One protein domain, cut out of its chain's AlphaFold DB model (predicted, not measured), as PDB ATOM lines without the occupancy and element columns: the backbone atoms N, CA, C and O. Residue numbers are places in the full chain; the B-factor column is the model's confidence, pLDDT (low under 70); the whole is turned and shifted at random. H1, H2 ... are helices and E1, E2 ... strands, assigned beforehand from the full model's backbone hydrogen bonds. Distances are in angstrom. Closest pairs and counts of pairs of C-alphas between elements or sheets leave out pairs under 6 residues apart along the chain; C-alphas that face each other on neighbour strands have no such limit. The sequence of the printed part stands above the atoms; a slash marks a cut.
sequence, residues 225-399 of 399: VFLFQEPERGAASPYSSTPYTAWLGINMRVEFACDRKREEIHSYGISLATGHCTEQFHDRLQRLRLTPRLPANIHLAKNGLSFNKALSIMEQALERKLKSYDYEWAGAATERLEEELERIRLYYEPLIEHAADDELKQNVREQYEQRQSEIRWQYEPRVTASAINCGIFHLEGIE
ATOM      1  N   VAL A 225       8.385  -6.967  43.950       92.31
ATOM      2  CA  VAL A 225       9.700  -7.526  44.293       92.31
ATOM      3  C   VAL A 225      10.028  -7.324  45.763       92.31
ATOM      4  O   VAL A 225       9.572  -6.377  46.398       92.31
ATOM      5  N   PHE A 226      10.849  -8.215  46.302       93.12
ATOM      6  CA  PHE A 226      11.371  -8.111  47.657       93.12
ATOM      7  C   PHE A 226      12.883  -8.313  47.603       93.12
ATOM      8  O   PHE A 226      13.352  -9.405  47.282       93.12
ATOM      9  N   LEU A 227      13.638  -7.240  47.824       94.44
ATOM     10  CA  LEU A 227      15.075  -7.200  47.568       94.44
ATOM     11  C   LEU A 227      15.838  -6.584  48.742       94.44
ATOM     12  O   LEU A 227      15.324  -5.750  49.487       94.44
ATOM     13  N   PHE A 228      17.096  -6.986  48.866       93.69
ATOM     14  CA  PHE A 228      18.056  -6.509  49.849       93.69
ATOM     15  C   PHE A 228      19.270  -5.929  49.139       93.69
ATOM     16  O   PHE A 228      19.723  -6.484  48.138       93.69
ATOM     17  N   GLN A 229      19.830  -4.852  49.672       92.38
ATOM     18  CA  GLN A 229      21.119  -4.336  49.224       92.38
ATOM     19  C   GLN A 229      22.243  -5.333  49.545       92.38
ATOM     20  O   GLN A 229      22.414  -5.745  50.692       92.38
ATOM     21  N   GLU A 230      23.010  -5.732  48.531       89.69
ATOM     22  CA  GLU A 230      24.233  -6.515  48.707       89.69
ATOM     23  C   GLU A 230      25.300  -5.590  49.322       89.69
ATOM     24  O   GLU A 230      25.589  -4.546  48.730       89.69
ATOM     25  N   PRO A 231      25.869  -5.924  50.494       82.31
ATOM     26  CA  PRO A 231      26.921  -5.113  51.094       82.31
ATOM     27  C   PRO A 231      28.154  -5.096  50.184       82.31
ATOM     28  O   PRO A 231      28.488  -6.104  49.548       82.31
ATOM     29  N   GLU A 232      28.851  -3.961  50.112       75.75
ATOM     30  CA  GLU A 232      30.070  -3.876  49.311       75.75
ATOM     31  C   GLU A 232      31.137  -4.848  49.838       75.75
ATOM     32  O   GLU A 232      31.402  -4.953  51.042       75.75
ATOM     33  N   ARG A 233      31.758  -5.593  48.914       63.62
ATOM     34  CA  ARG A 233      32.790  -6.584  49.236       63.62
ATOM     35  C   ARG A 233      34.014  -5.873  49.820       63.62
ATOM     36  O   ARG A 233      34.834  -5.356  49.072       63.62
ATOM     37  N   GLY A 234      34.132  -5.883  51.147       60.91
ATOM     38  CA  GLY A 234      35.290  -5.361  51.884       60.91
ATOM     39  C   GLY A 234      34.964  -4.422  53.047       60.91
ATOM     40  O   GLY A 234      35.874  -4.086  53.797       60.91
ATOM     41  N   ALA A 235      33.701  -4.016  53.229       56.41
ATOM     42  CA  ALA A 235      33.352  -2.954  54.178       56.41
ATOM     43  C   ALA A 235      33.052  -3.414  55.621       56.41
ATOM     44  O   ALA A 235      33.060  -2.590  56.531       56.41
ATOM     45  N   ALA A 236      32.801  -4.705  55.868       58.75
ATOM     46  CA  ALA A 236      32.306  -5.159  57.168       58.75
ATOM     47  C   ALA A 236      33.311  -6.044  57.915       58.75
ATOM     48  O   ALA A 236      33.749  -7.085  57.422       58.75
ATOM     49  N   SER A 237      33.610  -5.656  59.157       65.19
ATOM     50  CA  SER A 237      34.157  -6.572  60.158       65.19
ATOM     51  C   SER A 237      33.156  -7.719  60.375       65.19
ATOM     52  O   SER A 237      31.952  -7.461  60.423       65.19
ATOM     53  N   PRO A 238      33.598  -8.977  60.558       66.06
ATOM     54  CA  PRO A 238      32.697 -10.118  60.763       66.06
ATOM     55  C   PRO A 238      31.805 -10.002  62.013       66.06
ATOM     56  O   PRO A 238      30.887 -10.801  62.174       66.06
ATOM     57  N   TYR A 239      32.058  -9.019  62.883       67.00
ATOM     58  CA  TYR A 239      31.320  -8.792  64.127       67.00
ATOM     59  C   TYR A 239      30.414  -7.550  64.113       67.00
ATOM     60  O   TYR A 239      29.688  -7.328  65.080       67.00
ATOM     61  N   SER A 240      30.440  -6.726  63.060       73.50
ATOM     62  CA  SER A 240      29.551  -5.562  62.951       73.50
ATOM     63  C   SER A 240      28.271  -5.940  62.211       73.50
ATOM     64  O   SER A 240      28.339  -6.450  61.095       73.50
ATOM     65  N   SER A 241      27.116  -5.675  62.823       80.38
ATOM     66  CA  SER A 241      25.812  -5.862  62.187       80.38
ATOM     67  C   SER A 241      25.305  -4.533  61.638       80.38
ATOM     68  O   SER A 241      25.211  -3.560  62.388       80.38
ATOM     69  N   THR A 242      24.965  -4.492  60.352       84.31
ATOM     70  CA  THR A 242      24.491  -3.269  59.690       84.31
ATOM     71  C   THR A 242      22.956  -3.193  59.723       84.31
ATOM     72  O   THR A 242      22.300  -4.171  59.344       84.31
ATOM     73  N   PRO A 243      22.361  -2.065  60.166       88.31
ATOM     74  CA  PRO A 243      20.913  -1.874  60.160       88.31
ATOM     75  C   PRO A 243      20.402  -1.597  58.748       88.31
ATOM     76  O   PRO A 243      20.904  -0.706  58.059       88.31
ATOM     77  N   TYR A 244      19.376  -2.336  58.331       91.44
ATOM     78  CA  TYR A 244      18.690  -2.119  57.060       91.44
ATOM     79  C   TYR A 244      17.282  -1.588  57.293       91.44
ATOM     80  O   TYR A 244      16.514  -2.160  58.069       91.44
ATOM     81  N   THR A 245      16.918  -0.539  56.567       92.12
ATOM     82  CA  THR A 245      15.577   0.049  56.601       92.12
ATOM     83  C   THR A 245      14.761  -0.437  55.415       92.12
ATOM     84  O   THR A 245      15.263  -0.514  54.294       92.12
ATOM     85  N   ALA A 246      13.494  -0.771  55.653       93.94
ATOM     86  CA  ALA A 246      12.575  -1.164  54.596       93.94
ATOM     87  C   ALA A 246      12.012   0.069  53.874       93.94
ATOM     88  O   ALA A 246      11.449   0.968  54.497       93.94
ATOM     89  N   TRP A 247      12.120   0.074  52.551       95.12
ATOM     90  CA  TRP A 247      11.576   1.090  51.658       95.12
ATOM     91  C   TRP A 247      10.501   0.486  50.766       95.12
ATOM     92  O   TRP A 247      10.724  -0.548  50.133       95.12
ATOM     93  N   LEU A 248       9.352   1.147  50.676       95.25
ATOM     94  CA  LEU A 248       8.327   0.849  49.686       95.25
ATOM     95  C   LEU A 248       8.643   1.625  48.406       95.25
ATOM     96  O   LEU A 248       8.479   2.842  48.362       95.25
ATOM     97  N   GLY A 249       9.107   0.924  47.376       95.44
ATOM     98  CA  GLY A 249       9.299   1.481  46.040       95.44
ATOM     99  C   GLY A 249       8.053   1.274  45.189       95.44
ATOM    100  O   GLY A 249       7.543   0.156  45.116       95.44
ATOM    101  N   ILE A 250       7.564   2.324  44.536       95.19
ATOM    102  CA  ILE A 250       6.401   2.271  43.642       95.19
ATOM    103  C   ILE A 250       6.736   3.040  42.368       95.19
ATOM    104  O   ILE A 250       7.137   4.203  42.425       95.19
ATOM    105  N   ASN A 251       6.539   2.404  41.215       95.12
ATOM    106  CA  ASN A 251       6.600   3.082  39.926       95.12
ATOM    107  C   ASN A 251       5.181   3.311  39.414       95.12
ATOM    108  O   ASN A 251       4.435   2.363  39.175       95.12
ATOM    109  N   MET A 252       4.823   4.576  39.240       94.44
ATOM    110  CA  MET A 252       3.519   5.031  38.776       94.44
ATOM    111  C   MET A 252       3.625   5.524  37.339       94.44
ATOM    112  O   MET A 252       4.562   6.242  36.995       94.44
ATOM    113  N   ARG A 253       2.641   5.179  36.513       96.44
ATOM    114  CA  ARG A 253       2.406   5.798  35.213       96.44
ATOM    115  C   ARG A 253       1.303   6.835  35.354       96.44
ATOM    116  O   ARG A 253       0.204   6.484  35.783       96.44
ATOM    117  N   VAL A 254       1.593   8.070  34.971       96.44
ATOM    118  CA  VAL A 254       0.606   9.141  34.832       96.44
ATOM    119  C   VAL A 254       0.345   9.352  33.349       96.44
ATOM    120  O   VAL A 254       1.274   9.558  32.574       96.44
ATOM    121  N   GLU A 255      -0.914   9.277  32.945       96.25
ATOM    122  CA  GLU A 255      -1.347   9.497  31.573       96.25
ATOM    123  C   GLU A 255      -2.194  10.767  31.521       96.25
ATOM    124  O   GLU A 255      -3.197  10.876  32.223       96.25
ATOM    125  N   PHE A 256      -1.794  11.707  30.672       94.81
ATOM    126  CA  PHE A 256      -2.564  12.889  30.304       94.81
ATOM    127  C   PHE A 256      -3.166  12.609  28.928       94.81
ATOM    128  O   PHE A 256      -2.426  12.437  27.954       94.81
ATOM    129  N   ALA A 257      -4.486  12.470  28.865       93.00
ATOM    130  CA  ALA A 257      -5.193  12.029  27.673       93.00
ATOM    131  C   ALA A 257      -6.309  13.004  27.286       93.00
ATOM    132  O   ALA A 257      -7.096  13.423  28.131       93.00
ATOM    133  N   CYS A 258      -6.364  13.309  25.998       89.88
ATOM    134  CA  CYS A 258      -7.454  13.948  25.265       89.88
ATOM    135  C   CYS A 258      -7.352  13.436  23.812       89.88
ATOM    136  O   CYS A 258      -7.116  12.241  23.603       89.88
ATOM    137  N   ASP A 259      -7.396  14.322  22.813       88.25
ATOM    138  CA  ASP A 259      -7.081  14.009  21.411       88.25
ATOM    139  C   ASP A 259      -5.638  13.498  21.229       88.25
ATOM    140  O   ASP A 259      -5.335  12.722  20.318       88.25
ATOM    141  N   ARG A 260      -4.740  13.907  22.131       88.06
ATOM    142  CA  ARG A 260      -3.358  13.435  22.226       88.06
ATOM    143  C   ARG A 260      -3.126  12.787  23.584       88.06
ATOM    144  O   ARG A 260      -3.746  13.133  24.584       88.06
ATOM    145  N   LYS A 261      -2.186  11.841  23.616       92.44
ATOM    146  CA  LYS A 261      -1.790  11.132  24.832       92.44
ATOM    147  C   LYS A 261      -0.334  11.421  25.171       92.44
ATOM    148  O   LYS A 261       0.550  11.194  24.345       92.44
ATOM    149  N   ARG A 262      -0.085  11.871  26.399       93.94
ATOM    150  CA  ARG A 262       1.244  11.977  27.012       93.94
ATOM    151  C   ARG A 262       1.300  11.029  28.203       93.94
ATOM    152  O   ARG A 262       0.419  11.055  29.053       93.94
ATOM    153  N   GLU A 263       2.335  10.205  28.266       95.50
ATOM    154  CA  GLU A 263       2.574   9.304  29.395       95.50
ATOM    155  C   GLU A 263       3.876   9.688  30.095       95.50
ATOM    156  O   GLU A 263       4.887   9.948  29.443       95.50
ATOM    157  N   GLU A 264       3.853   9.692  31.423       94.81
ATOM    158  CA  GLU A 264       5.016   9.919  32.274       94.81
ATOM    159  C   GLU A 264       5.138   8.809  33.307       94.81
ATOM    160  O   GLU A 264       4.143   8.258  33.776       94.81
ATOM    161  N   ILE A 265       6.375   8.487  33.676       95.25
ATOM    162  CA  ILE A 265       6.659   7.519  34.729       95.25
ATOM    163  C   ILE A 265       7.286   8.262  35.903       95.25
ATOM    164  O   ILE A 265       8.274   8.981  35.750       95.25
ATOM    165  N   HIS A 266       6.724   8.061  37.087       95.06
ATOM    166  CA  HIS A 266       7.255   8.574  38.340       95.06
ATOM    167  C   HIS A 266       7.614   7.419  39.260       95.06
ATOM    168  O   HIS A 266       6.812   6.519  39.494       95.06
ATOM    169  N   SER A 267       8.829   7.463  39.796       95.94
ATOM    170  CA  SER A 267       9.304   6.495  40.774       95.94
ATOM    171  C   SER A 267       9.365   7.142  42.150       95.94
ATOM    172  O   SER A 267      10.067   8.140  42.320       95.94
ATOM    173  N   TYR A 268       8.654   6.565  43.113       96.19
ATOM    174  CA  TYR A 268       8.632   7.011  44.502       96.19
ATOM    175  C   TYR A 268       9.186   5.925  45.418       96.19
ATOM    176  O   TYR A 268       8.925   4.737  45.219       96.19
ATOM    177  N   GLY A 269       9.935   6.342  46.432       95.56
ATOM    178  CA  GLY A 269      10.413   5.498  47.518       95.56
ATOM    179  C   GLY A 269       9.952   6.071  48.844       95.56
ATOM    180  O   GLY A 269      10.230   7.233  49.125       95.56
ATOM    181  N   ILE A 270       9.257   5.275  49.652       95.38
ATOM    182  CA  ILE A 270       8.814   5.682  50.988       95.38
ATOM    183  C   ILE A 270       9.531   4.836  52.032       95.38
ATOM    184  O   ILE A 270       9.382   3.613  52.043       95.38
ATOM    185  N   SER A 271      10.269   5.477  52.934       94.06
ATOM    186  CA  SER A 271      10.860   4.806  54.093       94.06
ATOM    187  C   SER A 271       9.747   4.334  55.028       94.06
ATOM    188  O   SER A 271       8.956   5.134  55.528       94.06
ATOM    189  N   LEU A 272       9.659   3.029  55.283       92.88
ATOM    190  CA  LEU A 272       8.665   2.461  56.201       92.88
ATOM    191  C   LEU A 272       9.039   2.673  57.671       92.88
ATOM    192  O   LEU A 272       8.214   2.423  58.551       92.88
ATOM    193  N   ALA A 273      10.259   3.133  57.951       91.25
ATOM    194  CA  ALA A 273      10.674   3.539  59.287       91.25
ATOM    195  C   ALA A 273      10.303   5.002  59.571       91.25
ATOM    196  O   ALA A 273       9.662   5.271  60.585       91.25
ATOM    197  N   THR A 274      10.668   5.932  58.680       90.00
ATOM    198  CA  THR A 274      10.543   7.383  58.928       90.00
ATOM    199  C   THR A 274       9.343   8.028  58.234       90.00
ATOM    200  O   THR A 274       8.842   9.055  58.686       90.00
ATOM    201  N   GLY A 275       8.851   7.434  57.145       90.75
ATOM    202  CA  GLY A 275       7.832   8.029  56.275       90.75
ATOM    203  C   GLY A 275       8.388   9.047  55.291       90.75
ATOM    204  O   GLY A 275       7.609   9.711  54.606       90.75
ATOM    205  N   HIS A 276       9.714   9.180  55.208       92.00
ATOM    206  CA  HIS A 276      10.350  10.039  54.223       92.00
ATOM    207  C   HIS A 276      10.025   9.551  52.804       92.00
ATOM    208  O   HIS A 276      10.147   8.362  52.509       92.00
ATOM    209  N   CYS A 277       9.586  10.471  51.944       93.75
ATOM    210  CA  CYS A 277       9.233  10.198  50.555       93.75
ATOM    211  C   CYS A 277      10.298  10.801  49.638       93.75
ATOM    212  O   CYS A 277      10.542  12.008  49.678       93.75
ATOM    213  N   THR A 278      10.911   9.961  48.811       93.56
ATOM    214  CA  THR A 278      11.958  10.335  47.860       93.56
ATOM    215  C   THR A 278      11.471  10.095  46.434       93.56
ATOM    216  O   THR A 278      10.960   9.020  46.111       93.56
ATOM    217  N   GLU A 279      11.637  11.092  45.566       92.62
ATOM    218  CA  GLU A 279      11.397  10.956  44.126       92.62
ATOM    219  C   GLU A 279      12.586  10.291  43.420       92.62
ATOM    220  O   GLU A 279      13.684  10.220  43.967       92.62
ATOM    221  N   GLN A 280      12.383   9.813  42.187       92.81
ATOM    222  CA  GLN A 280      13.430   9.164  41.379       92.81
ATOM    223  C   GLN A 280      14.064   7.954  42.089       92.81
ATOM    224  O   GLN A 280      15.239   7.630  41.914       92.81
ATOM    225  N   PHE A 281      13.268   7.243  42.891       94.06
ATOM    226  CA  PHE A 281      13.763   6.129  43.699       94.06
ATOM    227  C   PHE A 281      14.371   5.007  42.849       94.06
ATOM    228  O   PHE A 281      15.377   4.410  43.228       94.06
ATOM    229  N   HIS A 282      13.827   4.757  41.657       93.06
ATOM    230  CA  HIS A 282      14.392   3.793  40.719       93.06
ATOM    231  C   HIS A 282      15.834   4.134  40.308       93.06
ATOM    232  O   HIS A 282      16.664   3.229  40.250       93.06
ATOM    233  N   ASP A 283      16.169   5.411  40.104       93.25
ATOM    234  CA  ASP A 283      17.530   5.830  39.742       93.25
ATOM    235  C   ASP A 283      18.514   5.605  40.897       93.25
ATOM    236  O   ASP A 283      19.670   5.235  40.674       93.25
ATOM    237  N   ARG A 284      18.047   5.751  42.148       92.06
ATOM    238  CA  ARG A 284      18.802   5.343  43.344       92.06
ATOM    239  C   ARG A 284      19.036   3.832  43.344       92.06
ATOM    240  O   ARG A 284      20.167   3.397  43.544       92.06
ATOM    241  N   LEU A 285      17.999   3.034  43.081       92.12
ATOM    242  CA  LEU A 285      18.097   1.571  43.063       92.12
ATOM    243  C   LEU A 285      19.027   1.043  41.962       92.12
ATOM    244  O   LEU A 285      19.732   0.068  42.198       92.12
ATOM    245  N   GLN A 286      19.075   1.681  40.789       92.19
ATOM    246  CA  GLN A 286      19.956   1.266  39.685       92.19
ATOM    247  C   GLN A 286      21.449   1.331  40.035       92.19
ATOM    248  O   GLN A 286      22.253   0.614  39.440       92.19
ATOM    249  N   ARG A 287      21.826   2.189  40.987       91.75
ATOM    250  CA  ARG A 287      23.215   2.339  41.447       91.75
ATOM    251  C   ARG A 287      23.607   1.293  42.487       91.75
ATOM    252  O   ARG A 287      24.789   1.142  42.771       91.75
ATOM    253  N   LEU A 288      22.631   0.586  43.054       91.06
ATOM    254  CA  LEU A 288      22.841  -0.392  44.111       91.06
ATOM    255  C   LEU A 288      22.801  -1.810  43.550       91.06
ATOM    256  O   LEU A 288      22.045  -2.138  42.634       91.06
ATOM    257  N   ARG A 289      23.600  -2.689  44.149       91.69
ATOM    258  CA  ARG A 289      23.498  -4.125  43.900       91.69
ATOM    259  C   ARG A 289      22.427  -4.697  44.811       91.69
ATOM    260  O   ARG A 289      22.519  -4.571  46.025       91.69
ATOM    261  N   LEU A 290      21.409  -5.311  44.220       92.31
ATOM    262  CA  LEU A 290      20.264  -5.859  44.939       92.31
ATOM    263  C   LEU A 290      20.212  -7.379  44.772       92.31
ATOM    264  O   LEU A 290      20.470  -7.905  43.690       92.31
ATOM    265  N   THR A 291      19.842  -8.080  45.838       91.81
ATOM    266  CA  THR A 291      19.692  -9.536  45.873       91.81
ATOM    267  C   THR A 291      18.360  -9.929  46.521       91.81
ATOM    268  O   THR A 291      17.926  -9.285  47.475       91.81
ATOM    269  N   PRO A 292      17.682 -10.986  46.039       90.12
ATOM    270  CA  PRO A 292      16.468 -11.504  46.674       90.12
ATOM    271  C   PRO A 292      16.753 -12.313  47.950       90.12
ATOM    272  O   PRO A 292      15.831 -12.670  48.679       90.12
ATOM    273  N   ARG A 293      18.020 -12.653  48.219       88.50
ATOM    274  CA  ARG A 293      18.432 -13.413  49.408       88.50
ATOM    275  C   ARG A 293      18.927 -12.455  50.483       88.50
ATOM    276  O   ARG A 293      19.706 -11.562  50.175       88.50
ATOM    277  N   LEU A 294      18.525 -12.687  51.734       88.31
ATOM    278  CA  LEU A 294      19.034 -11.936  52.880       88.31
ATOM    279  C   LEU A 294      20.565 -12.110  52.973       88.31
ATOM    280  O   LEU A 294      21.018 -13.250  53.128       88.31
ATOM    281  N   PRO A 295      21.366 -11.035  52.856       86.12
ATOM    282  CA  PRO A 295      22.813 -11.138  52.991       86.12
ATOM    283  C   PRO A 295      23.231 -11.348  54.459       86.12
ATOM    284  O   PRO A 295      22.460 -11.113  55.389       86.12
ATOM    285  N   ALA A 296      24.461 -11.823  54.669       83.12
ATOM    286  CA  ALA A 296      24.993 -12.088  56.005       83.12
ATOM    287  C   ALA A 296      25.251 -10.791  56.800       83.12
ATOM    288  O   ALA A 296      25.534  -9.752  56.210       83.12
ATOM    289  N   ASN A 297      25.219 -10.880  58.136       81.31
ATOM    290  CA  ASN A 297      25.546  -9.791  59.077       81.31
ATOM    291  C   ASN A 297      24.653  -8.538  58.974       81.31
ATOM    292  O   ASN A 297      25.103  -7.420  59.225       81.31
ATOM    293  N   ILE A 298      23.374  -8.722  58.638       84.75
ATOM    294  CA  ILE A 298      22.391  -7.637  58.517       84.75
ATOM    295  C   ILE A 298      21.239  -7.859  59.491       84.75
ATOM    296  O   ILE A 298      20.763  -8.985  59.658       84.75
ATOM    297  N   HIS A 299      20.755  -6.774  60.095       85.62
ATOM    298  CA  HIS A 299      19.517  -6.772  60.869       85.62
ATOM    299  C   HIS A 299      18.507  -5.787  60.280       85.62
ATOM    300  O   HIS A 299      18.839  -4.658  59.928       85.62
ATOM    301  N   LEU A 300      17.251  -6.223  60.177       86.31
ATOM    302  CA  LEU A 300      16.165  -5.388  59.672       86.31
ATOM    303  C   LEU A 300      15.658  -4.481  60.795       86.31
ATOM    304  O   LEU A 300      15.296  -4.953  61.877       86.31
ATOM    305  N   ALA A 301      15.606  -3.182  60.524       84.19
ATOM    306  CA  ALA A 301      14.944  -2.217  61.381       84.19
ATOM    307  C   ALA A 301      13.434  -2.498  61.427       84.19
ATOM    308  O   ALA A 301      12.838  -3.025  60.486       84.19
ATOM    309  N   LYS A 302      12.794  -2.145  62.545       82.94
ATOM    310  CA  LYS A 302      11.346  -2.309  62.698       82.94
ATOM    311  C   LYS A 302      10.614  -1.301  61.813       82.94
ATOM    312  O   LYS A 302      10.918  -0.111  61.853       82.94
ATOM    313  N   ASN A 303       9.609  -1.770  61.082       84.50
ATOM    314  CA  ASN A 303       8.730  -0.897  60.309       84.50
ATOM    315  C   ASN A 303       7.876  -0.058  61.271       84.50
ATOM    316  O   ASN A 303       7.153  -0.610  62.101       84.50
ATOM    317  N   GLY A 304       7.967   1.266  61.158       82.06
ATOM    318  CA  GLY A 304       7.157   2.211  61.930       82.06
ATOM    319  C   GLY A 304       5.808   2.525  61.276       82.06
ATOM    320  O   GLY A 304       4.895   3.010  61.943       82.06
ATOM    321  N   LEU A 305       5.664   2.246  59.978       90.12
ATOM    322  CA  LEU A 305       4.500   2.606  59.170       90.12
ATOM    323  C   LEU A 305       3.862   1.390  58.495       90.12
ATOM    324  O   LEU A 305       4.538   0.456  58.067       90.12
ATOM    325  N   SER A 306       2.534   1.438  58.362       93.38
ATOM    326  CA  SER A 306       1.780   0.487  57.547       93.38
ATOM    327  C   SER A 306       1.858   0.852  56.063       93.38
ATOM    328  O   SER A 306       2.010   2.021  55.701       93.38
ATOM    329  N   PHE A 307       1.683  -0.143  55.189       91.69
ATOM    330  CA  PHE A 307       1.698   0.069  53.738       91.69
ATOM    331  C   PHE A 307       0.621   1.052  53.268       91.69
ATOM    332  O   PHE A 307       0.910   1.908  52.443       91.69
ATOM    333  N   ASN A 308      -0.587   0.995  53.845       94.12
ATOM    334  CA  ASN A 308      -1.665   1.932  53.509       94.12
ATOM    335  C   ASN A 308      -1.272   3.382  53.818       94.12
ATOM    336  O   ASN A 308      -1.530   4.275  53.021       94.12
ATOM    337  N   LYS A 309      -0.591   3.620  54.946       94.44
ATOM    338  CA  LYS A 309      -0.137   4.968  55.301       94.44
ATOM    339  C   LYS A 309       0.973   5.455  54.369       94.44
ATOM    340  O   LYS A 309       0.961   6.615  53.974       94.44
ATOM    341  N   ALA A 310       1.900   4.574  53.989       93.62
ATOM    342  CA  ALA A 310       2.923   4.884  52.992       93.62
ATOM    343  C   ALA A 310       2.310   5.198  51.614       93.62
ATOM    344  O   ALA A 310       2.742   6.144  50.956       93.62
ATOM    345  N   LEU A 311       1.264   4.466  51.212       93.25
ATOM    346  CA  LEU A 311       0.513   4.726  49.985       93.25
ATOM    347  C   LEU A 311      -0.130   6.119  50.014       93.25
ATOM    348  O   LEU A 311       0.073   6.884  49.080       93.25
ATOM    349  N   SER A 312      -0.799   6.492  51.110       95.38
ATOM    350  CA  SER A 312      -1.387   7.832  51.248       95.38
ATOM    351  C   SER A 312      -0.343   8.953  51.181       95.38
ATOM    352  O   SER A 312      -0.608  10.007  50.611       95.38
ATOM    353  N   ILE A 313       0.863   8.744  51.728       95.00
ATOM    354  CA  ILE A 313       1.971   9.714  51.615       95.00
ATOM    355  C   ILE A 313       2.390   9.889  50.146       95.00
ATOM    356  O   ILE A 313       2.644  11.009  49.700       95.00
ATOM    357  N   MET A 314       2.449   8.792  49.392       94.50
ATOM    358  CA  MET A 314       2.783   8.807  47.968       94.50
ATOM    359  C   MET A 314       1.682   9.451  47.125       94.50
ATOM    360  O   MET A 314       1.997  10.289  46.284       94.50
ATOM    361  N   GLU A 315       0.411   9.154  47.396       94.56
ATOM    362  CA  GLU A 315      -0.735   9.804  46.749       94.56
ATOM    363  C   GLU A 315      -0.698  11.320  46.960       94.56
ATOM    364  O   GLU A 315      -0.791  12.075  45.998       94.56
ATOM    365  N   GLN A 316      -0.444  11.781  48.189       95.31
ATOM    366  CA  GLN A 316      -0.293  13.209  48.490       95.31
ATOM    367  C   GLN A 316       0.933  13.838  47.816       95.31
ATOM    368  O   GLN A 316       0.914  15.018  47.459       95.31
ATOM    369  N   ALA A 317       2.039  13.103  47.674       94.81
ATOM    370  CA  ALA A 317       3.209  13.580  46.938       94.81
ATOM    371  C   ALA A 317       2.898  13.727  45.441       94.81
ATOM    372  O   ALA A 317       3.175  14.777  44.860       94.81
ATOM    373  N   LEU A 318       2.244  12.724  44.853       94.81
ATOM    374  CA  LEU A 318       1.822  12.745  43.459       94.81
ATOM    375  C   LEU A 318       0.797  13.853  43.199       94.81
ATOM    376  O   LEU A 318       0.962  14.615  42.255       94.81
ATOM    377  N   GLU A 319      -0.216  14.006  44.050       94.88
ATOM    378  CA  GLU A 319      -1.235  15.050  43.915       94.88
ATOM    379  C   GLU A 319      -0.620  16.454  43.985       94.88
ATOM    380  O   GLU A 319      -0.942  17.312  43.165       94.88
ATOM    381  N   ARG A 320       0.311  16.695  44.921       95.12
ATOM    382  CA  ARG A 320       1.046  17.970  44.995       95.12
ATOM    383  C   ARG A 320       1.825  18.253  43.715       95.12
ATOM    384  O   ARG A 320       1.827  19.390  43.252       95.12
ATOM    385  N   LYS A 321       2.449  17.226  43.136       93.56
ATOM    386  CA  LYS A 321       3.176  17.341  41.871       93.56
ATOM    387  C   LYS A 321       2.231  17.655  40.714       93.56
ATOM    388  O   LYS A 321       2.477  18.616  39.994       93.56
ATOM    389  N   LEU A 322       1.121  16.933  40.591       93.69
ATOM    390  CA  LEU A 322       0.122  17.172  39.546       93.69
ATOM    391  C   LEU A 322      -0.489  18.575  39.652       93.69
ATOM    392  O   LEU A 322      -0.564  19.271  38.652       93.69
ATOM    393  N   LYS A 323      -0.798  19.066  40.857       94.19
ATOM    394  CA  LYS A 323      -1.291  20.443  41.053       94.19
ATOM    395  C   LYS A 323      -0.335  21.530  40.562       94.19
ATOM    396  O   LYS A 323      -0.784  22.634  40.279       94.19
ATOM    397  N   SER A 324       0.965  21.243  40.503       94.00
ATOM    398  CA  SER A 324       1.967  22.190  40.003       94.00
ATOM    399  C   SER A 324       2.103  22.198  38.477       94.00
ATOM    400  O   SER A 324       2.832  23.031  37.946       94.00
ATOM    401  N   TYR A 325       1.451  21.266  37.775       92.81
ATOM    402  CA  TYR A 325       1.540  21.169  36.322       92.81
ATOM    403  C   TYR A 325       0.653  22.213  35.646       92.81
ATOM    404  O   TYR A 325      -0.329  22.693  36.208       92.81
ATOM    405  N   ASP A 326       1.008  22.524  34.405       92.38
ATOM    406  CA  ASP A 326       0.191  23.348  33.530       92.38
ATOM    407  C   ASP A 326      -0.923  22.513  32.870       92.38
ATOM    408  O   ASP A 326      -0.690  21.415  32.346       92.38
ATOM    409  N   TYR A 327      -2.139  23.052  32.910       93.69
ATOM    410  CA  TYR A 327      -3.368  22.452  32.399       93.69
ATOM    411  C   TYR A 327      -4.005  23.271  31.268       93.69
ATOM    412  O   TYR A 327      -5.157  23.018  30.917       93.69
ATOM    413  N   GLU A 328      -3.273  24.198  30.640       93.06
ATOM    414  CA  GLU A 328      -3.743  24.912  29.439       93.06
ATOM    415  C   GLU A 328      -4.230  23.955  28.337       93.06
ATOM    416  O   GLU A 328      -5.248  24.199  27.688       93.06
ATOM    417  N   TRP A 329      -3.558  22.809  28.177       91.94
ATOM    418  CA  TRP A 329      -3.968  21.763  27.234       91.94
ATOM    419  C   TRP A 329      -5.381  21.231  27.514       91.94
ATOM    420  O   TRP A 329      -6.097  20.904  26.571       91.94
ATOM    421  N   ALA A 330      -5.785  21.155  28.786       92.94
ATOM    422  CA  ALA A 330      -7.098  20.666  29.181       92.94
ATOM    423  C   ALA A 330      -8.179  21.697  28.844       92.94
ATOM    424  O   ALA A 330      -9.198  21.325  28.274       92.94
ATOM    425  N   GLY A 331      -7.919  22.986  29.099       92.75
ATOM    426  CA  GLY A 331      -8.821  24.072  28.698       92.75
ATOM    427  C   GLY A 331      -9.038  24.105  27.184       92.75
ATOM    428  O   GLY A 331     -10.173  24.055  26.717       92.75
ATOM    429  N   ALA A 332      -7.952  24.052  26.408       93.12
ATOM    430  CA  ALA A 332      -8.036  24.010  24.950       93.12
ATOM    431  C   ALA A 332      -8.720  22.730  24.422       93.12
ATOM    432  O   ALA A 332      -9.290  22.730  23.331       93.12
ATOM    433  N   ALA A 333      -8.632  21.607  25.140       93.25
ATOM    434  CA  ALA A 333      -9.357  20.384  24.789       93.25
ATOM    435  C   ALA A 333     -10.863  20.522  25.062       93.25
ATOM    436  O   ALA A 333     -11.661  20.094  24.233       93.25
ATOM    437  N   THR A 334     -11.250  21.169  26.168       94.44
ATOM    438  CA  THR A 334     -12.652  21.473  26.488       94.44
ATOM    439  C   THR A 334     -13.287  22.404  25.457       94.44
ATOM    440  O   THR A 334     -14.383  22.112  24.993       94.44
ATOM    441  N   GLU A 335     -12.590  23.456  25.026       95.38
ATOM    442  CA  GLU A 335     -13.088  24.354  23.968       95.38
ATOM    443  C   GLU A 335     -13.344  23.592  22.657       95.38
ATOM    444  O   GLU A 335     -14.421  23.686  22.071       95.38
ATOM    445  N   ARG A 336     -12.398  22.743  22.229       93.88
ATOM    446  CA  ARG A 336     -12.585  21.892  21.038       93.88
ATOM    447  C   ARG A 336     -13.723  20.891  21.205       93.88
ATOM    448  O   ARG A 336     -14.454  20.637  20.252       93.88
ATOM    449  N   LEU A 337     -13.874  20.311  22.396       94.81
ATOM    450  CA  LEU A 337     -14.984  19.412  22.706       94.81
ATOM    451  C   LEU A 337     -16.328  20.134  22.535       94.81
ATOM    452  O   LEU A 337     -17.237  19.569  21.931       94.81
ATOM    453  N   GLU A 338     -16.452  21.365  23.031       95.81
ATOM    454  CA  GLU A 338     -17.660  22.182  22.877       95.81
ATOM    455  C   GLU A 338     -17.951  22.495  21.404       95.81
ATOM    456  O   GLU A 338     -19.080  22.295  20.956       95.81
ATOM    457  N   GLU A 339     -16.941  22.887  20.623       95.94
ATOM    458  CA  GLU A 339     -17.088  23.130  19.182       95.94
ATOM    459  C   GLU A 339     -17.562  21.882  18.413       95.94
ATOM    460  O   GLU A 339     -18.441  21.971  17.549       95.94
ATOM    461  N   GLU A 340     -17.003  20.706  18.713       95.44
ATOM    462  CA  GLU A 340     -17.391  19.445  18.068       95.44
ATOM    463  C   GLU A 340     -18.792  18.985  18.500       95.44
ATOM    464  O   GLU A 340     -19.571  18.511  17.665       95.44
ATOM    465  N   LEU A 341     -19.154  19.157  19.778       95.25
ATOM    466  CA  LEU A 341     -20.505  18.868  20.265       95.25
ATOM    467  C   LEU A 341     -21.541  19.787  19.615       95.25
ATOM    468  O   LEU A 341     -22.587  19.299  19.184       95.25
ATOM    469  N   GLU A 342     -21.247  21.081  19.485       96.44
ATOM    470  CA  GLU A 342     -22.139  22.046  18.837       96.44
ATOM    471  C   GLU A 342     -22.298  21.740  17.342       96.44
ATOM    472  O   GLU A 342     -23.412  21.725  16.819       96.44
ATOM    473  N   ARG A 343     -21.211  21.384  16.643       95.12
ATOM    474  CA  ARG A 343     -21.278  20.979  15.228       95.12
ATOM    475  C   ARG A 343     -22.231  19.803  15.013       95.12
ATOM    476  O   ARG A 343     -22.987  19.778  14.043       95.12
ATOM    477  N   ILE A 344     -22.183  18.819  15.902       94.62
ATOM    478  CA  ILE A 344     -23.015  17.615  15.805       94.62
ATOM    479  C   ILE A 344     -24.443  17.910  16.207       94.62
ATOM    480  O   ILE A 344     -25.363  17.441  15.542       94.62
ATOM    481  N   ARG A 345     -24.633  18.730  17.235       95.19
ATOM    482  CA  ARG A 345     -25.945  19.229  17.617       95.19
ATOM    483  C   ARG A 345     -26.660  19.867  16.424       95.19
ATOM    484  O   ARG A 345     -27.761  19.439  16.094       95.19
ATOM    485  N   LEU A 346     -26.001  20.783  15.712       95.56
ATOM    486  CA  LEU A 346     -26.561  21.445  14.527       95.56
ATOM    487  C   LEU A 346     -26.936  20.476  13.391       95.56
ATOM    488  O   LEU A 346     -27.815  20.791  12.592       95.56
ATOM    489  N   TYR A 347     -26.290  19.310  13.301       94.00
ATOM    490  CA  TYR A 347     -26.624  18.280  12.315       94.00
ATOM    491  C   TYR A 347     -27.787  17.385  12.770       94.00
ATOM    492  O   TYR A 347     -28.732  17.176  12.010       94.00
ATOM    493  N   TYR A 348     -27.738  16.861  14.000       93.50
ATOM    494  CA  TYR A 348     -28.710  15.882  14.502       93.50
ATOM    495  C   TYR A 348     -30.019  16.509  14.997       93.50
ATOM    496  O   TYR A 348     -31.065  15.877  14.878       93.50
ATOM    497  N   GLU A 349     -30.005  17.735  15.524       92.25
ATOM    498  CA  GLU A 349     -31.206  18.384  16.072       92.25
ATOM    499  C   GLU A 349     -32.294  18.594  14.993       92.25
ATOM    500  O   GLU A 349     -33.407  18.101  15.194       92.25
ATOM    501  N   PRO A 350     -31.987  19.122  13.786       94.19
ATOM    502  CA  PRO A 350     -32.963  19.183  12.694       94.19
ATOM    503  C   PRO A 350     -33.440  17.802  12.219       94.19
ATOM    504  O   PRO A 350     -34.605  17.639  11.861       94.19
ATOM    505  N   LEU A 351     -32.568  16.784  12.223       91.19
ATOM    506  CA  LEU A 351     -32.929  15.407  11.846       91.19
ATOM    507  C   LEU A 351     -33.933  14.787  12.831       91.19
ATOM    508  O   LEU A 351     -34.819  14.044  12.414       91.19
ATOM    509  N   ILE A 352     -33.814  15.100  14.123       91.19
ATOM    510  CA  ILE A 352     -34.725  14.631  15.179       91.19
ATOM    511  C   ILE A 352     -36.062  15.386  15.131       91.19
ATOM    512  O   ILE A 352     -37.107  14.796  15.422       91.19
ATOM    513  N   GLU A 353     -36.044  16.676  14.790       89.88
ATOM    514  CA  GLU A 353     -37.246  17.509  14.660       89.88
ATOM    515  C   GLU A 353     -38.065  17.176  13.407       89.88
ATOM    516  O   GLU A 353     -39.294  17.133  13.476       89.88
ATOM    517  N   HIS A 354     -37.402  16.901  12.281       88.62
ATOM    518  CA  HIS A 354     -38.045  16.588  11.000       88.62
ATOM    519  C   HIS A 354     -38.303  15.088  10.768       88.62
ATOM    520  O   HIS A 354     -38.785  14.712   9.697       88.62
ATOM    521  N   ALA A 355     -38.005  14.221  11.740       85.00
ATOM    522  CA  ALA A 355     -38.308  12.794  11.650       85.00
ATOM    523  C   ALA A 355     -39.831  12.551  11.643       85.00
ATOM    524  O   ALA A 355     -40.533  12.961  12.566       85.00
ATOM    525  N   ALA A 356     -40.326  11.873  10.602       80.50
ATOM    526  CA  ALA A 356     -41.752  11.592  10.416       80.50
ATOM    527  C   ALA A 356     -42.281  10.467  11.327       80.50
ATOM    528  O   ALA A 356     -43.439  10.515  11.733       80.50
ATOM    529  N   ASP A 357     -41.422   9.498  11.667       87.56
ATOM    530  CA  ASP A 357     -41.771   8.311  12.452       87.56
ATOM    531  C   ASP A 357     -41.067   8.313  13.818       87.56
ATOM    532  O   ASP A 357     -39.872   8.619  13.918       87.56
ATOM    533  N   ASP A 358     -41.779   7.897  14.870       84.19
ATOM    534  CA  ASP A 358     -41.232   7.805  16.233       84.19
ATOM    535  C   ASP A 358     -40.082   6.785  16.339       84.19
ATOM    536  O   ASP A 358     -39.114   7.022  17.065       84.19
ATOM    537  N   GLU A 359     -40.130   5.689  15.573       88.06
ATOM    538  CA  GLU A 359     -39.035   4.708  15.503       88.06
ATOM    539  C   GLU A 359     -37.770   5.310  14.874       88.06
ATOM    540  O   GLU A 359     -36.664   5.129  15.386       88.06
ATOM    541  N   LEU A 360     -37.907   6.077  13.787       87.00
ATOM    542  CA  LEU A 360     -36.775   6.752  13.149       87.00
ATOM    543  C   LEU A 360     -36.168   7.796  14.095       87.00
ATOM    544  O   LEU A 360     -34.948   7.891  14.222       87.00
ATOM    545  N   LYS A 361     -37.018   8.535  14.812       89.25
ATOM    546  CA  LYS A 361     -36.603   9.523  15.811       89.25
ATOM    547  C   LYS A 361     -35.798   8.899  16.951       89.25
ATOM    548  O   LYS A 361     -34.819   9.499  17.394       89.25
ATOM    549  N   GLN A 362     -36.186   7.713  17.422       91.00
ATOM    550  CA  GLN A 362     -35.423   6.969  18.430       91.00
ATOM    551  C   GLN A 362     -34.064   6.514  17.888       91.00
ATOM    552  O   GLN A 362     -33.049   6.813  18.508       91.00
ATOM    553  N   ASN A 363     -34.019   5.918  16.694       92.56
ATOM    554  CA  ASN A 363     -32.758   5.491  16.075       92.56
ATOM    555  C   ASN A 363     -31.771   6.658  15.880       92.56
ATOM    556  O   ASN A 363     -30.582   6.532  16.173       92.56
ATOM    557  N   VAL A 364     -32.246   7.817  15.409       91.38
ATOM    558  CA  VAL A 364     -31.398   9.011  15.225       91.38
ATOM    559  C   VAL A 364     -30.906   9.555  16.569       91.38
ATOM    560  O   VAL A 364     -29.757   9.987  16.664       91.38
ATOM    561  N   ARG A 365     -31.731   9.508  17.624       92.00
ATOM    562  CA  ARG A 365     -31.313   9.888  18.985       92.00
ATOM    563  C   ARG A 365     -30.239   8.964  19.535       92.00
ATOM    564  O   ARG A 365     -29.256   9.461  20.066       92.00
ATOM    565  N   GLU A 366     -30.387   7.657  19.366       94.62
ATOM    566  CA  GLU A 366     -29.372   6.690  19.795       94.62
ATOM    567  C   GLU A 366     -28.043   6.921  19.070       94.62
ATOM    568  O   GLU A 366     -26.986   6.949  19.702       94.62
ATOM    569  N   GLN A 367     -28.082   7.176  17.758       93.62
ATOM    570  CA  GLN A 367     -26.885   7.540  16.996       93.62
ATOM    571  C   GLN A 367     -26.262   8.850  17.490       93.62
ATOM    572  O   GLN A 367     -25.038   8.943  17.603       93.62
ATOM    573  N   TYR A 368     -27.087   9.852  17.801       94.94
ATOM    574  CA  TYR A 368     -26.623  11.124  18.348       94.94
ATOM    575  C   TYR A 368     -25.945  10.933  19.710       94.94
ATOM    576  O   TYR A 368     -24.822  11.402  19.898       94.94
ATOM    577  N   GLU A 369     -26.562  10.190  20.630       95.62
ATOM    578  CA  GLU A 369     -25.999   9.879  21.949       95.62
ATOM    579  C   GLU A 369     -24.703   9.071  21.842       95.62
ATOM    580  O   GLU A 369     -23.705   9.394  22.494       95.62
ATOM    581  N   GLN A 370     -24.675   8.057  20.973       96.06
ATOM    582  CA  GLN A 370     -23.474   7.268  20.726       96.06
ATOM    583  C   GLN A 370     -22.343   8.162  20.212       96.06
ATOM    584  O   GLN A 370     -21.226   8.103  20.732       96.06
ATOM    585  N   ARG A 371     -22.631   9.054  19.259       94.81
ATOM    586  CA  ARG A 371     -21.629   9.969  18.710       94.81
ATOM    587  C   ARG A 371     -21.153  11.001  19.734       94.81
ATOM    588  O   ARG A 371     -19.955  11.271  19.805       94.81
ATOM    589  N   GLN A 372     -22.051  11.531  20.564       95.56
ATOM    590  CA  GLN A 372     -21.679  12.390  21.692       95.56
ATOM    591  C   GLN A 372     -20.755  11.660  22.670       95.56
ATOM    592  O   GLN A 372     -19.766  12.236  23.121       95.56
ATOM    593  N   SER A 373     -21.053  10.397  22.990       95.56
ATOM    594  CA  SER A 373     -20.226   9.597  23.897       95.56
ATOM    595  C   SER A 373     -18.828   9.339  23.329       95.56
ATOM    596  O   SER A 373     -17.845   9.446  24.060       95.56
ATOM    597  N   GLU A 374     -18.721   9.087  22.022       94.81
ATOM    598  CA  GLU A 374     -17.447   8.889  21.324       94.81
ATOM    599  C   GLU A 374     -16.585  10.159  21.360       94.81
ATOM    600  O   GLU A 374     -15.388  10.096  21.634       94.81
ATOM    601  N   ILE A 375     -17.198  11.323  21.151       94.44
ATOM    602  CA  ILE A 375     -16.493  12.612  21.132       94.44
ATOM    603  C   ILE A 375     -16.086  13.065  22.518       94.44
ATOM    604  O   ILE A 375     -14.962  13.533  22.688       94.44
ATOM    605  N   ARG A 376     -16.941  12.858  23.523       94.06
ATOM    606  CA  ARG A 376     -16.531  13.028  24.919       94.06
ATOM    607  C   ARG A 376     -15.353  12.116  25.225       94.06
ATOM    608  O   ARG A 376     -14.323  12.603  25.661       94.06
ATOM    609  N   TRP A 377     -15.428  10.831  24.885       90.50
ATOM    610  CA  TRP A 377     -14.314   9.909  25.111       90.50
ATOM    611  C   TRP A 377     -13.006  10.345  24.425       90.50
ATOM    612  O   TRP A 377     -11.930  10.111  24.977       90.50
ATOM    613  N   GLN A 378     -13.089  10.983  23.253       90.25
ATOM    614  CA  GLN A 378     -11.926  11.449  22.499       90.25
ATOM    615  C   GLN A 378     -11.337  12.765  23.025       90.25
ATOM    616  O   GLN A 378     -10.118  12.882  23.088       90.25
ATOM    617  N   TYR A 379     -12.159  13.760  23.367       91.62
ATOM    618  CA  TYR A 379     -11.683  15.115  23.685       91.62
ATOM    619  C   TYR A 379     -11.758  15.479  25.168       91.62
ATOM    620  O   TYR A 379     -11.117  16.447  25.571       91.62
ATOM    621  N   GLU A 380     -12.495  14.729  25.991       93.75
ATOM    622  CA  GLU A 380     -12.594  14.997  27.426       93.75
ATOM    623  C   GLU A 380     -11.212  14.847  28.082       93.75
ATOM    624  O   GLU A 380     -10.632  13.753  28.079       93.75
ATOM    625  N   PRO A 381     -10.651  15.939  28.634       94.88
ATOM    626  CA  PRO A 381      -9.322  15.905  29.211       94.88
ATOM    627  C   PRO A 381      -9.336  15.060  30.481       94.88
ATOM    628  O   PRO A 381     -10.052  15.339  31.444       94.88
ATOM    629  N   ARG A 382      -8.501  14.025  30.507       93.69
ATOM    630  CA  ARG A 382      -8.414  13.086  31.622       93.69
ATOM    631  C   ARG A 382      -6.971  12.874  32.041       93.69
ATOM    632  O   ARG A 382      -6.101  12.606  31.216       93.69
ATOM    633  N   VAL A 383      -6.746  12.906  33.352       94.56
ATOM    634  CA  VAL A 383      -5.489  12.473  33.965       94.56
ATOM    635  C   VAL A 383      -5.736  11.174  34.714       94.56
ATOM    636  O   VAL A 383      -6.566  11.132  35.621       94.56
ATOM    637  N   THR A 384      -5.040  10.105  34.339       94.88
ATOM    638  CA  THR A 384      -5.110   8.818  35.042       94.88
ATOM    639  C   THR A 384      -3.752   8.469  35.630       94.88
ATOM    640  O   THR A 384      -2.719   8.617  34.982       94.88
ATOM    641  N   ALA A 385      -3.735   7.997  36.874       94.38
ATOM    642  CA  ALA A 385      -2.537   7.477  37.519       94.38
ATOM    643  C   ALA A 385      -2.723   5.982  37.793       94.38
ATOM    644  O   ALA A 385      -3.757   5.563  38.310       94.38
ATOM    645  N   SER A 386      -1.734   5.166  37.437       94.62
ATOM    646  CA  SER A 386      -1.767   3.714  37.639       94.62
ATOM    647  C   SER A 386      -0.417   3.190  38.120       94.62
ATOM    648  O   SER A 386       0.629   3.658  37.675       94.62
ATOM    649  N   ALA A 387      -0.422   2.217  39.030       92.12
ATOM    650  CA  ALA A 387       0.805   1.555  39.466       92.12
ATOM    651  C   ALA A 387       1.278   0.563  38.394       92.12
ATOM    652  O   ALA A 387       0.509  -0.275  37.921       92.12
ATOM    653  N   ILE A 388       2.552   0.650  38.014       92.12
ATOM    654  CA  ILE A 388       3.193  -0.273  37.070       92.12
ATOM    655  C   ILE A 388       3.713  -1.495  37.825       92.12
ATOM    656  O   ILE A 388       3.430  -2.630  37.447       92.12
ATOM    657  N   ASN A 389       4.502  -1.247  38.867       92.75
ATOM    658  CA  ASN A 389       5.056  -2.249  39.767       92.75
ATOM    659  C   ASN A 389       5.398  -1.602  41.117       92.75
ATOM    660  O   ASN A 389       5.485  -0.374  41.246       92.75
ATOM    661  N   CYS A 390       5.583  -2.443  42.122       94.06
ATOM    662  CA  CYS A 390       6.006  -2.041  43.450       94.06
ATOM    663  C   CYS A 390       7.062  -3.004  44.000       94.06
ATOM    664  O   CYS A 390       7.401  -4.021  43.397       94.06
ATOM    665  N   GLY A 391       7.638  -2.684  45.145       94.31
ATOM    666  CA  GLY A 391       8.534  -3.603  45.820       94.31
ATOM    667  C   GLY A 391       8.964  -3.104  47.180       94.31
ATOM    668  O   GLY A 391       8.878  -1.912  47.475       94.31
ATOM    669  N   ILE A 392       9.437  -4.034  47.998       94.75
ATOM    670  CA  ILE A 392      10.076  -3.729  49.271       94.75
ATOM    671  C   ILE A 392      11.579  -3.888  49.102       94.75
ATOM    672  O   ILE A 392      12.071  -4.955  48.730       94.75
ATOM    673  N   PHE A 393      12.300  -2.815  49.396       94.94
ATOM    674  CA  PHE A 393      13.745  -2.737  49.267       94.94
ATOM    675  C   PHE A 393      14.341  -2.483  50.644       94.94
ATOM    676  O   PHE A 393      14.061  -1.463  51.266       94.94
ATOM    677  N   HIS A 394      15.148  -3.414  51.134       93.94
ATOM    678  CA  HIS A 394      15.892  -3.232  52.373       93.94
ATOM    679  C   HIS A 394      17.244  -2.628  52.031       93.94
ATOM    680  O   HIS A 394      18.083  -3.294  51.414       93.94
ATOM    681  N   LEU A 395      17.413  -1.361  52.390       92.12
ATOM    682  CA  LEU A 395      18.596  -0.571  52.080       92.12
ATOM    683  C   LEU A 395      19.385  -0.296  53.355       92.12
ATOM    684  O   LEU A 395      18.809  -0.192  54.439       92.12
ATOM    685  N   GLU A 396      20.698  -0.188  53.213       88.31
ATOM    686  CA  GLU A 396      21.600   0.165  54.301       88.31
ATOM    687  C   GLU A 396      21.323   1.591  54.800       88.31
ATOM    688  O   GLU A 396      21.183   2.524  54.006       88.31
ATOM    689  N   GLY A 397      21.273   1.754  56.124       77.31
ATOM    690  CA  GLY A 397      21.086   3.048  56.778       77.31
ATOM    691  C   GLY A 397      19.645   3.336  57.203       77.31
ATOM    692  O   GLY A 397      18.696   2.653  56.816       77.31
ATOM    693  N   ILE A 398      19.497   4.348  58.059       60.94
ATOM    694  CA  ILE A 398      18.214   4.871  58.542       60.94
ATOM    695  C   ILE A 398      18.057   6.253  57.915       60.94
ATOM    696  O   ILE A 398      18.596   7.231  58.425       60.94
ATOM    697  N   GLU A 399      17.367   6.306  56.783       57.56
ATOM    698  CA  GLU A 399      16.902   7.550  56.160       57.56
ATOM    699  C   GLU A 399      15.372   7.635  56.249       57.56
ATOM    700  O   GLU A 399      14.685   6.601  56.041       57.56
TER     701      GLU A 399
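What this domain is: This is residues 225 to 399 of the 399 residues of an uncharacterized protein of Paenibacillus sp. Leaf72 (UniProt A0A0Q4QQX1). A long, twisted sheet, built on the long strands E2, E3 and E6, makes one part of a rod, and a long helical hairpin, H3 and H4, carries the rod on from one end of it. The sheet curls round H1 on one face and round H2 on the opposite face. The printed part has 175 residues, with four named helices and six named strands, which come along the chain as four strands, a helix, a strand, three helices and a last strand; the class is mixed, helices and strands, and the sheet is branched at E2, which has E3, E5 and E6 as neighbours, with both parallel and antiparallel pairs. The whole is extended, with a radius of gyration of the C-alphas of 26.3 A and spans of 93 by 32 by 26 A.

Where its parts are: E1, residues 225 to 229, begins at C-alpha 225 (9.700, -7.526, 44.293). E2, residues 242 to 257, is 46.3 A long, and E3, residues 261 to 271, is 32.5 A. E4, residues 277 to 279, H1, residues 281 to 286, and E5, residues 298 to 300, are short. H2, residues 307 to 323, is 24.2 A long. H3, residues 328 to 353, is 37.4 A long and has a kink of 30 degrees near residue 347. H4, residues 358 to 379, is 31.3 A long and begins at C-alpha 358 (-41.232, 7.805, 16.233). E6, residues 382 to 396, is 39.8 A long, bends by 58 degrees at residue 392 and ends at C-alpha 396 (21.600, 0.165, 54.301).

How they stand to each other: E1 is parallel to E6, with N 227 and O 392 2.9 A apart. E2 has E3 and E5 on one side and E6 on the other side. E2, E3 and E4 form a meander, each strand the antiparallel neighbour of the one before: N 250 and O 268 are 2.9 A apart, and N 269 and O 278 2.9 A. E2 is antiparallel to E6, with N 249 and O 391 2.8 A apart, and parallel to E5, with N 244 and O 299 2.9 A apart. H1 is on the sheet; its closest C-alphas with E3 are those of Phe 281 and Gly 269, 5.1 A. H2 is on the opposite face; its closest C-alphas with E3 are those of Ala 310 and Ile 270, 6.3 A. H3 only grazes the sheet, with residues 329 to 333, and H4 is not on it. H3 and H4, a helical hairpin, touch at a shallow tilt of 9 degrees, opposite ways; their closest C-alphas, of Ile 352 and Lys 361, are 5.5 A apart. In H1, H2 and H4 every O i to N i+4 pair is within hydrogen-bond range; in H3, 20 of 22 are.

The domain as a whole: The C-alphas farthest apart, of Tyr 239 and Ala 356, are 93.0 A apart. The printed part has no cut. The links E1 to E2 and H1 to E5 are long. Mean pLDDT of the printed part is 90.4; residues 233 to 239 and 398 to 399 are under 70.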